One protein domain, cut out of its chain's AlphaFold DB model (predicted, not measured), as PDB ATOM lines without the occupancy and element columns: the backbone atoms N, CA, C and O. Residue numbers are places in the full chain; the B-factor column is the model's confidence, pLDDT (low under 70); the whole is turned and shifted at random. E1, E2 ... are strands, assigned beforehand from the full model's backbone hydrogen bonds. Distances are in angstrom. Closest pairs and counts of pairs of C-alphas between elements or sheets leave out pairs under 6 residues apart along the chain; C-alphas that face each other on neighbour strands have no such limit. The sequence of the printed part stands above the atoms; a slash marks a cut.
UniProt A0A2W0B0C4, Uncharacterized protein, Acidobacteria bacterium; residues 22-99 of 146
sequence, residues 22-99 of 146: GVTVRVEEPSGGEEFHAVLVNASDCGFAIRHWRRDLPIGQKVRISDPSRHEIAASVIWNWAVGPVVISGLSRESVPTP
ATOM      1  N   GLY A  22     225.317 197.277 246.040       89.88
ATOM      2  CA  GLY A  22     223.857 197.348 246.003       89.88
ATOM      3  C   GLY A  22     223.412 198.603 245.258       89.88
ATOM      4  O   GLY A  22     223.908 199.690 245.541       89.88
ATOM      5  N   VAL A  23     222.494 198.449 244.311       91.62
ATOM      6  CA  VAL A  23     221.935 199.551 243.519       91.62
ATOM      7  C   VAL A  23     220.417 199.434 243.463       91.62
ATOM      8  O   VAL A  23     219.861 198.335 243.549       91.62
ATOM      9  N   THR A  24     219.747 200.564 243.293       93.75
ATOM     10  CA  THR A  24     218.328 200.619 242.952       93.75
ATOM     11  C   THR A  24     218.211 200.867 241.455       93.75
ATOM     12  O   THR A  24     218.920 201.690 240.880       93.75
ATOM     13  N   VAL A  25     217.349 200.100 240.800       93.81
ATOM     14  CA  VAL A  25     217.092 200.201 239.368       93.81
ATOM     15  C   VAL A  25     215.640 200.584 239.185       93.81
ATOM     16  O   VAL A  25     214.752 199.847 239.601       93.81
ATOM     17  N   ARG A  26     215.407 201.722 238.544       93.69
ATOM     18  CA  ARG A  26     214.084 202.206 238.172       93.69
ATOM     19  C   ARG A  26     213.849 201.943 236.698       93.69
ATOM     20  O   ARG A  26     214.658 202.343 235.862       93.69
ATOM     21  N   VAL A  27     212.758 201.273 236.369       93.69
ATOM     22  CA  VAL A  27     212.323 201.104 234.983       93.69
ATOM     23  C   VAL A  27     211.716 202.423 234.507       93.69
ATOM     24  O   VAL A  27     210.956 203.056 235.234       93.69
ATOM     25  N   GLU A  28     212.077 202.897 233.316       91.44
ATOM     26  CA  GLU A  28     211.423 204.076 232.746       91.44
ATOM     27  C   GLU A  28     210.099 203.669 232.090       91.44
ATOM     28  O   GLU A  28     210.086 202.971 231.074       91.44
ATOM     29  N   GLU A  29     208.989 204.134 232.664       87.31
ATOM     30  CA  GLU A  29     207.640 203.967 232.122       87.31
ATOM     31  C   GLU A  29     206.874 205.301 232.169       87.31
ATOM     32  O   GLU A  29     207.115 206.111 233.072       87.31
ATOM     33  N   PRO A  30     205.927 205.544 231.239       75.50
ATOM     34  CA  PRO A  30     205.181 206.805 231.162       75.50
ATOM     35  C   PRO A  30     204.394 207.160 232.434       75.50
ATOM     36  O   PRO A  30     204.182 208.335 232.715       75.50
ATOM     37  N   SER A  31     203.964 206.158 233.204       75.62
ATOM     38  CA  SER A  31     203.168 206.301 234.430       75.62
ATOM     39  C   SER A  31     204.000 206.383 235.716       75.62
ATOM     40  O   SER A  31     203.433 206.367 236.805       75.62
ATOM     41  N   GLY A  32     205.329 206.476 235.601       67.44
ATOM     42  CA  GLY A  32     206.244 206.261 236.718       67.44
ATOM     43  C   GLY A  32     206.505 204.767 236.872       67.44
ATOM     44  O   GLY A  32     205.629 204.018 237.291       67.44
ATOM     45  N   GLY A  33     207.691 204.331 236.450       79.94
ATOM     46  CA  GLY A  33     208.014 202.910 236.406       79.94
ATOM     47  C   GLY A  33     208.515 202.357 237.733       79.94
ATOM     48  O   GLY A  33     208.932 203.083 238.637       79.94
ATOM     49  N   GLU A  34     208.438 201.037 237.830       89.50
ATOM     50  CA  GLU A  34     208.751 200.271 239.030       89.50
ATOM     51  C   GLU A  34     210.245 200.323 239.381       89.50
ATOM     52  O   GLU A  34     211.119 200.286 238.507       89.50
ATOM     53  N   GLU A  35     210.538 200.348 240.680       92.94
ATOM     54  CA  GLU A  35     211.892 200.230 241.210       92.94
ATOM     55  C   GLU A  35     212.153 198.835 241.769       92.94
ATOM     56  O   GLU A  35     211.296 198.218 242.398       92.94
ATOM     57  N   PHE A  36     213.373 198.342 241.585       93.38
ATOM     58  CA  PHE A  36     213.824 197.101 242.195       93.38
ATOM     59  C   PHE A  36     215.289 197.183 242.615       93.38
ATOM     60  O   PHE A  36     216.099 197.903 242.031       93.38
ATOM     61  N   HIS A  37     215.651 196.396 243.624       94.38
ATOM     62  CA  HIS A  37     217.036 196.294 244.066       94.38
ATOM     63  C   HIS A  37     217.821 195.291 243.222       94.38
ATOM     64  O   HIS A  37     217.351 194.195 242.896       94.38
ATOM     65  N   ALA A  38     219.060 195.655 242.917       94.62
ATOM     66  CA  ALA A  38     220.008 194.823 242.202       94.62
ATOM     67  C   ALA A  38     221.403 194.927 242.828       94.62
ATOM     68  O   ALA A  38     221.684 195.771 243.678       94.62
ATOM     69  N   VAL A  39     222.295 194.048 242.391       93.31
ATOM     70  CA  VAL A  39     223.721 194.106 242.702       93.31
ATOM     71  C   VAL A  39     224.467 194.411 241.413       93.31
ATOM     72  O   VAL A  39     224.422 193.613 240.479       93.31
ATOM     73  N   LEU A  40     225.168 195.540 241.355       91.38
ATOM     74  CA  LEU A  40     226.121 195.840 240.294       91.38
ATOM     75  C   LEU A  40     227.274 194.842 240.385       91.38
ATOM     76  O   LEU A  40     227.966 194.814 241.388       91.38
ATOM     77  N   VAL A  41     227.471 194.005 239.371       90.50
ATOM     78  CA  VAL A  41     228.508 192.960 239.346       90.50
ATOM     79  C   VAL A  41     229.798 193.497 238.740       90.50
ATOM     80  O   VAL A  41     230.891 193.232 239.238       90.50
ATOM     81  N   ASN A  42     229.672 194.236 237.639       88.38
ATOM     82  CA  ASN A  42     230.787 194.903 236.990       88.38
ATOM     83  C   ASN A  42     230.331 196.174 236.275       88.38
ATOM     84  O   ASN A  42     229.166 196.314 235.900       88.38
ATOM     85  N   ALA A  43     231.278 197.085 236.085       86.75
ATOM     86  CA  ALA A  43     231.078 198.328 235.362       86.75
ATOM     87  C   ALA A  43     232.260 198.614 234.431       86.75
ATOM     88  O   ALA A  43     233.400 198.225 234.693       86.75
ATOM     89  N   SER A  44     231.955 199.318 233.352       84.81
ATOM     90  CA  SER A  44     232.877 199.879 232.365       84.81
ATOM     91  C   SER A  44     232.354 201.252 231.939       84.81
ATOM     92  O   SER A  44     231.259 201.652 232.348       84.81
ATOM     93  N   ASP A  45     233.105 201.962 231.103       79.12
ATOM     94  CA  ASP A  45     232.669 203.250 230.559       79.12
ATOM     95  C   ASP A  45     231.377 203.121 229.741       79.12
ATOM     96  O   ASP A  45     230.479 203.964 229.847       79.12
ATOM     97  N   CYS A  46     231.254 202.037 228.976       82.44
ATOM     98  CA  CYS A  46     230.151 201.831 228.042       82.44
ATOM     99  C   CYS A  46     228.976 201.034 228.623       82.44
ATOM    100  O   CYS A  46     227.879 201.061 228.061       82.44
ATOM    101  N   GLY A  47     229.150 200.339 229.747       88.88
ATOM    102  CA  GLY A  47     228.077 199.501 230.268       88.88
ATOM    103  C   GLY A  47     228.317 198.850 231.618       88.88
ATOM    104  O   GLY A  47     229.392 198.943 232.220       88.88
ATOM    105  N   PHE A  48     227.279 198.153 232.067       90.81
ATOM    106  CA  PHE A  48     227.165 197.549 233.389       90.81
ATOM    107  C   PHE A  48     226.643 196.123 233.276       90.81
ATOM    108  O   PHE A  48     225.892 195.796 232.357       90.81
ATOM    109  N   ALA A  49     226.980 195.288 234.249       93.69
ATOM    110  CA  ALA A  49     226.242 194.062 234.507       93.69
ATOM    111  C   ALA A  49     225.643 194.130 235.904       93.69
ATOM    112  O   ALA A  49     226.357 194.404 236.871       93.69
ATOM    113  N   ILE A  50     224.353 193.843 236.013       94.69
ATOM    114  CA  ILE A  50     223.631 193.794 237.281       94.69
ATOM    115  C   ILE A  50     223.064 192.399 237.517       94.69
ATOM    116  O   ILE A  50     222.772 191.663 236.578       94.69
ATOM    117  N   ARG A  51     222.886 192.049 238.786       95.69
ATOM    118  CA  ARG A  51     222.261 190.810 239.244       95.69
ATOM    119  C   ARG A  51     221.025 191.139 240.074       95.69
ATOM    120  O   ARG A  51     221.134 191.902 241.028       95.69
ATOM    121  N   HIS A  52     219.874 190.567 239.747       94.94
ATOM    122  CA  HIS A  52     218.587 190.871 240.381       94.94
ATOM    123  C   HIS A  52     217.640 189.666 240.359       94.94
ATOM    124  O   HIS A  52     217.983 188.604 239.849       94.94
ATOM    125  N   TRP A  53     216.444 189.831 240.926       94.38
ATOM    126  CA  TRP A  53     215.404 188.791 240.981       94.38
ATOM    127  C   TRP A  53     214.219 189.064 240.043       94.38
ATOM    128  O   TRP A  53     213.365 188.198 239.859       94.38
ATOM    129  N   ARG A  54     214.171 190.249 239.416       89.81
ATOM    130  CA  ARG A  54     213.163 190.587 238.401       89.81
ATOM    131  C   ARG A  54     213.337 189.701 237.167       89.81
ATOM    132  O   ARG A  54     214.411 189.712 236.570       89.81
ATOM    133  N   ARG A  55     212.296 188.953 236.796       82.12
ATOM    134  CA  ARG A  55     212.308 188.063 235.620       82.12
ATOM    135  C   ARG A  55     212.034 188.818 234.324       82.12
ATOM    136  O   ARG A  55     212.704 188.580 233.324       82.12
ATOM    137  N   ASP A  56     211.134 189.788 234.393       84.44
ATOM    138  CA  ASP A  56     210.644 190.500 233.221       84.44
ATOM    139  C   ASP A  56     211.367 191.839 233.083       84.44
ATOM    140  O   ASP A  56     210.949 192.875 233.608       84.44
ATOM    141  N   LEU A  57     212.518 191.787 232.413       90.44
ATOM    142  CA  LEU A  57     213.277 192.964 232.012       90.44
ATOM    143  C   LEU A  57     213.651 192.826 230.524       90.44
ATOM    144  O   LEU A  57     214.615 192.122 230.201       90.44
ATOM    145  N   PRO A  58     212.847 193.399 229.608       92.06
ATOM    146  CA  PRO A  58     213.014 193.177 228.180       92.06
ATOM    147  C   PRO A  58     214.240 193.908 227.627       92.06
ATOM    148  O   PRO A  58     214.645 194.961 228.120       92.06
ATOM    149  N   ILE A  59     214.822 193.355 226.562       94.75
ATOM    150  CA  ILE A  59     215.893 194.019 225.809       94.75
ATOM    151  C   ILE A  59     215.343 195.326 225.221       94.75
ATOM    152  O   ILE A  59     214.223 195.367 224.717       94.75
ATOM    153  N   GLY A  60     216.131 196.393 225.298       93.31
ATOM    154  CA  GLY A  60     215.750 197.746 224.905       93.31
ATOM    155  C   GLY A  60     215.045 198.540 226.004       93.31
ATOM    156  O   GLY A  60     214.902 199.751 225.855       93.31
ATOM    157  N   GLN A  61     214.654 197.909 227.119       93.69
ATOM    158  CA  GLN A  61     214.040 198.620 228.237       93.69
ATOM    159  C   GLN A  61     214.998 199.673 228.787       93.69
ATOM    160  O   GLN A  61     216.138 199.365 229.150       93.69
ATOM    161  N   LYS A  62     214.508 200.907 228.877       94.56
ATOM    162  CA  LYS A  62     215.222 202.006 229.514       94.56
ATOM    163  C   LYS A  62     215.101 201.900 231.022       94.56
ATOM    164  O   LYS A  62     214.022 201.617 231.553       94.56
ATOM    165  N   VAL A  63     216.219 202.111 231.697       94.06
ATOM    166  CA  VAL A  63     216.329 202.046 233.146       94.06
ATOM    167  C   VAL A  63     217.220 203.163 233.667       94.06
ATOM    168  O   VAL A  63     218.116 203.665 232.984       94.06
ATOM    169  N   ARG A  64     217.001 203.507 234.927       93.25
ATOM    170  CA  ARG A  64     217.854 204.390 235.703       93.25
ATOM    171  C   ARG A  64     218.461 203.618 236.852       93.25
ATOM    172  O   ARG A  64     217.749 202.941 237.586       93.25
ATOM    173  N   ILE A  65     219.772 203.709 237.000       91.44
ATOM    174  CA  ILE A  65     220.511 203.040 238.066       91.44
ATOM    175  C   ILE A  65     220.939 204.106 239.063       91.44
ATOM    176  O   ILE A  65     221.701 205.006 238.710       91.44
ATOM    177  N   SER A  66     220.473 203.995 240.297       89.69
ATOM    178  CA  SER A  66     220.904 204.819 241.417       89.69
ATOM    179  C   SER A  66     221.695 203.972 242.414       89.69
ATOM    180  O   SER A  66     221.343 202.841 242.748       89.69
ATOM    181  N   ASP A  67     222.806 204.522 242.881       78.69
ATOM    182  CA  ASP A  67     223.561 204.023 244.030       78.69
ATOM    183  C   ASP A  67     223.411 205.096 245.116       78.69
ATOM    184  O   ASP A  67     223.483 206.279 244.781       78.69
ATOM    185  N   PRO A  68     223.190 204.739 246.394       62.66
ATOM    186  CA  PRO A  68     223.052 205.710 247.484       62.66
ATOM    187  C   PRO A  68     224.219 206.709 247.598       62.66
ATOM    188  O   PRO A  68     224.067 207.756 248.222       62.66
ATOM    189  N   SER A  69     225.370 206.410 246.991       64.56
ATOM    190  CA  SER A  69     226.547 207.281 246.920       64.56
ATOM    191  C   SER A  69     226.770 207.972 245.562       64.56
ATOM    192  O   SER A  69     227.675 208.801 245.459       64.56
ATOM    193  N   ARG A  70     225.995 207.657 244.511       62.22
ATOM    194  CA  ARG A  70     226.233 208.136 243.132       62.22
ATOM    195  C   ARG A  70     225.046 208.896 242.550       62.22
ATOM    196  O   ARG A  70     223.902 208.746 242.962       62.22
ATOM    197  N   HIS A  71     225.336 209.665 241.504       73.94
ATOM    198  CA  HIS A  71     224.330 210.198 240.590       73.94
ATOM    199  C   HIS A  71     223.613 209.081 239.816       73.94
ATOM    200  O   HIS A  71     224.189 208.028 239.537       73.94
ATOM    201  N   GLU A  72     222.355 209.336 239.459       86.31
ATOM    202  CA  GLU A  72     221.511 208.440 238.667       86.31
ATOM    203  C   GLU A  72     222.077 208.273 237.245       86.31
ATOM    204  O   GLU A  72     222.401 209.247 236.563       86.31
ATOM    205  N   ILE A  73     222.200 207.030 236.779       88.12
ATOM    206  CA  ILE A  73     222.761 206.695 235.466       88.12
ATOM    207  C   ILE A  73     221.650 206.186 234.553       88.12
ATOM    208  O   ILE A  73     220.969 205.222 234.891       88.12
ATOM    209  N   ALA A  74     221.512 206.785 233.368       91.94
ATOM    210  CA  ALA A  74     220.633 206.281 232.315       91.94
ATOM    211  C   ALA A  74     221.277 205.103 231.579       91.94
ATOM    212  O   ALA A  74     222.440 205.179 231.159       91.94
ATOM    213  N   ALA A  75     220.522 204.029 231.394       93.69
ATOM    214  CA  ALA A  75     220.974 202.863 230.658       93.69
ATOM    215  C   ALA A  75     219.816 202.159 229.942       93.69
ATOM    216  O   ALA A  75     218.648 202.350 230.272       93.69
ATOM    217  N   SER A  76     220.155 201.305 228.984       95.62
ATOM    218  CA  SER A  76     219.223 200.416 228.301       95.62
ATOM    219  C   SER A  76     219.667 198.964 228.429       95.62
ATOM    220  O   SER A  76     220.860 198.648 228.451       95.62
ATOM    221  N   VAL A  77     218.705 198.058 228.541       95.50
ATOM    222  CA  VAL A  77     218.970 196.622 228.674       95.50
ATOM    223  C   VAL A  77     219.408 196.063 227.324       95.50
ATOM    224  O   VAL A  77     218.688 196.185 226.340       95.50
ATOM    225  N   ILE A  78     220.577 195.427 227.264       96.44
ATOM    226  CA  ILE A  78     221.119 194.833 226.027       96.44
ATOM    227  C   ILE A  78     221.035 193.308 226.011       96.44
ATOM    228  O   ILE A  78     221.007 192.698 224.946       96.44
ATOM    229  N   TRP A  79     220.990 192.683 227.183       95.06
ATOM    230  CA  TRP A  79     220.728 191.259 227.342       95.06
ATOM    231  C   TRP A  79     220.238 190.979 228.754       95.06
ATOM    232  O   TRP A  79     220.557 191.715 229.688       95.06
ATOM    233  N   ASN A  80     219.504 189.884 228.904       94.31
ATOM    234  CA  ASN A  80     218.952 189.449 230.174       94.31
ATOM    235  C   ASN A  80     218.960 187.911 230.225       94.31
ATOM    236  O   ASN A  80     218.393 187.269 229.342       94.31
ATOM    237  N   TRP A  81     219.654 187.323 231.202       93.06
ATOM    238  CA  TRP A  81     219.853 185.875 231.322       93.06
ATOM    239  C   TRP A  81     219.510 185.388 232.728       93.06
ATOM    240  O   TRP A  81     220.094 185.830 233.718       93.06
ATOM    241  N   ALA A  82     218.595 184.424 232.814       91.81
ATOM    242  CA  ALA A  82     218.254 183.763 234.067       91.81
ATOM    243  C   ALA A  82     219.236 182.623 234.381       91.81
ATOM    244  O   ALA A  82     219.531 181.779 233.536       91.81
ATOM    245  N   VAL A  83     219.707 182.580 235.625       88.00
ATOM    246  CA  VAL A  83     220.542 181.523 236.201       88.00
ATOM    247  C   VAL A  83     219.851 181.034 237.475       88.00
ATOM    248  O   VAL A  83     220.047 181.562 238.573       88.00
ATOM    249  N   GLY A  84     218.981 180.035 237.317       89.31
ATOM    250  CA  GLY A  84     218.092 179.592 238.387       89.31
ATOM    251  C   GLY A  84     217.099 180.701 238.764       89.31
ATOM    252  O   GLY A  84     216.428 181.230 237.879       89.31
ATOM    253  N   PRO A  85     216.971 181.069 240.051       87.31
ATOM    254  CA  PRO A  85     216.031 182.107 240.461       87.31
ATOM    255  C   PRO A  85     216.609 183.527 240.336       87.31
ATOM    256  O   PRO A  85     215.882 184.500 240.517       87.31
ATOM    257  N   VAL A  86     217.905 183.641 240.036       92.88
ATOM    258  CA  VAL A  86     218.620 184.907 239.897       92.88
ATOM    259  C   VAL A  86     218.759 185.251 238.424       92.88
ATOM    260  O   VAL A  86     218.957 184.383 237.580       92.88
ATOM    261  N   VAL A  87     218.702 186.534 238.120       95.12
ATOM    262  CA  VAL A  87     218.801 187.072 236.774       95.12
ATOM    263  C   VAL A  87     220.023 187.976 236.683       95.12
ATOM    264  O   VAL A  87     220.304 188.745 237.604       95.12
ATOM    265  N   ILE A  88     220.777 187.858 235.594       95.31
ATOM    266  CA  ILE A  88     221.887 188.748 235.268       95.31
ATOM    267  C   ILE A  88     221.499 189.517 234.011       95.31
ATOM    268  O   ILE A  88     221.198 188.912 232.984       95.31
ATOM    269  N   SER A  89     221.555 190.842 234.088       96.12
ATOM    270  CA  SER A  89     221.287 191.727 232.957       96.12
ATOM    271  C   SER A  89     222.522 192.528 232.597       96.12
ATOM    272  O   SER A  89     223.229 193.041 233.468       96.12
ATOM    273  N   GLY A  90     222.756 192.662 231.298       95.31
ATOM    274  CA  GLY A  90     223.715 193.599 230.743       95.31
ATOM    275  C   GLY A  90     223.016 194.874 230.337       95.31
ATOM    276  O   GLY A  90     221.966 194.835 229.696       95.31
ATOM    277  N   LEU A  91     223.632 195.994 230.680       95.06
ATOM    278  CA  LEU A  91     223.108 197.323 230.431       95.06
ATOM    279  C   LEU A  91     224.130 198.126 229.626       95.06
ATOM    280  O   LEU A  91     225.319 198.120 229.951       95.06
ATOM    281  N   SER A  92     223.663 198.833 228.604       94.25
ATOM    282  CA  SER A  92     224.442 199.845 227.892       94.25
ATOM    283  C   SER A  92     224.112 201.206 228.466       94.25
ATOM    284  O   SER A  92     222.941 201.543 228.619       94.25
ATOM    285  N   ARG A  93     225.127 202.012 228.767       90.88
ATOM    286  CA  ARG A  93     224.910 203.403 229.173       90.88
ATOM    287  C   ARG A  93     224.294 204.172 228.001       90.88
ATOM    288  O   ARG A  93     224.755 204.028 226.868       90.88
ATOM    289  N   GLU A  94     223.278 204.993 228.257       88.75
ATOM    290  CA  GLU A  94     222.836 205.949 227.239       88.75
ATOM    291  C   GLU A  94     223.847 207.100 227.197       88.75
ATOM    292  O   GLU A  94     224.167 207.705 228.224       88.75
ATOM    293  N   SER A  95     224.400 207.383 226.019       69.12
ATOM    294  CA  SER A  95     225.307 208.513 225.840       69.12
ATOM    295  C   SER A  95     224.538 209.816 226.046       69.12
ATOM    296  O   SER A  95     223.721 210.198 225.207       69.12
ATOM    297  N   VAL A  96     224.815 210.517 227.141       54.97
ATOM    298  CA  VAL A  96     224.451 211.929 227.264       54.97
ATOM    299  C   VAL A  96     225.358 212.706 226.299       54.97
ATOM    300  O   VAL A  96     226.573 212.497 226.336       54.97
ATOM    301  N   PRO A  97     224.833 213.579 225.421       43.69
ATOM    302  CA  PRO A  97     225.664 214.413 224.563       43.69
ATOM    303  C   PRO A  97     226.288 215.533 225.406       43.69
ATOM    304  O   PRO A  97     225.812 216.664 225.419       43.69
ATOM    305  N   THR A  98     227.322 215.229 226.190       40.72
ATOM    306  CA  THR A  98     228.151 216.231 226.887       40.72
ATOM    307  C   THR A  98     229.545 215.633 227.135       40.72
ATOM    308  O   THR A  98     229.646 214.430 227.386       40.72
ATOM    309  N   PRO A  99     230.640 216.405 226.984       45.25
ATOM    310  CA  PRO A  99     231.957 215.853 226.704       45.25
ATOM    311  C   PRO A  99     232.588 215.205 227.939       45.25
ATOM    312  O   PRO A  99     232.835 215.853 228.950       45.25
TER     313      PRO A  99
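What this domain is: This is residues 22 to 99 of the 146 residues of an uncharacterized protein of Acidobacteria bacterium (UniProt A0A2W0B0C4). Six strands ring a small closed barrel, and residues 95 to 99 trail away from it. Round the ring run E1, E2, E3, E6, E5, E4 and back to E1, antiparallel throughout. The 78 printed residues are all strand in class, with no named helix, and compact: radius of gyration of the C-alphas 11.8 A, spans 40 by 30 by 24 A. E1 E2 E3 and E4 E5 E6 are meanders, each strand the antiparallel neighbour of the one before; E1 to E4 and E3 to E6 are Greek keys, first strand beside fourth.

Where its parts are: E5, residues 73 to 83, spans 25.3 A; E6, 86 to 93, 22.3 A, ending at C-alpha 93 (224.910, 203.403, 229.173). E1, 22 to 27, begins at C-alpha 22 (223.857, 197.348, 246.003). E2 is 35 to 43, E3 47 to 52, E4 62 to 66.

How they stand to each other: E5 bends by 72 degrees at residue 76. In its hairpin with E6, N 81 and O 88 are 2.8 A apart. E4 and E1 close the ring, N 26 to O 64 at 2.8 A.

The domain as a whole: The printed part has no cut and no long link. Residues 32, 68 to 70 and 95 to 99 have pLDDT under 70.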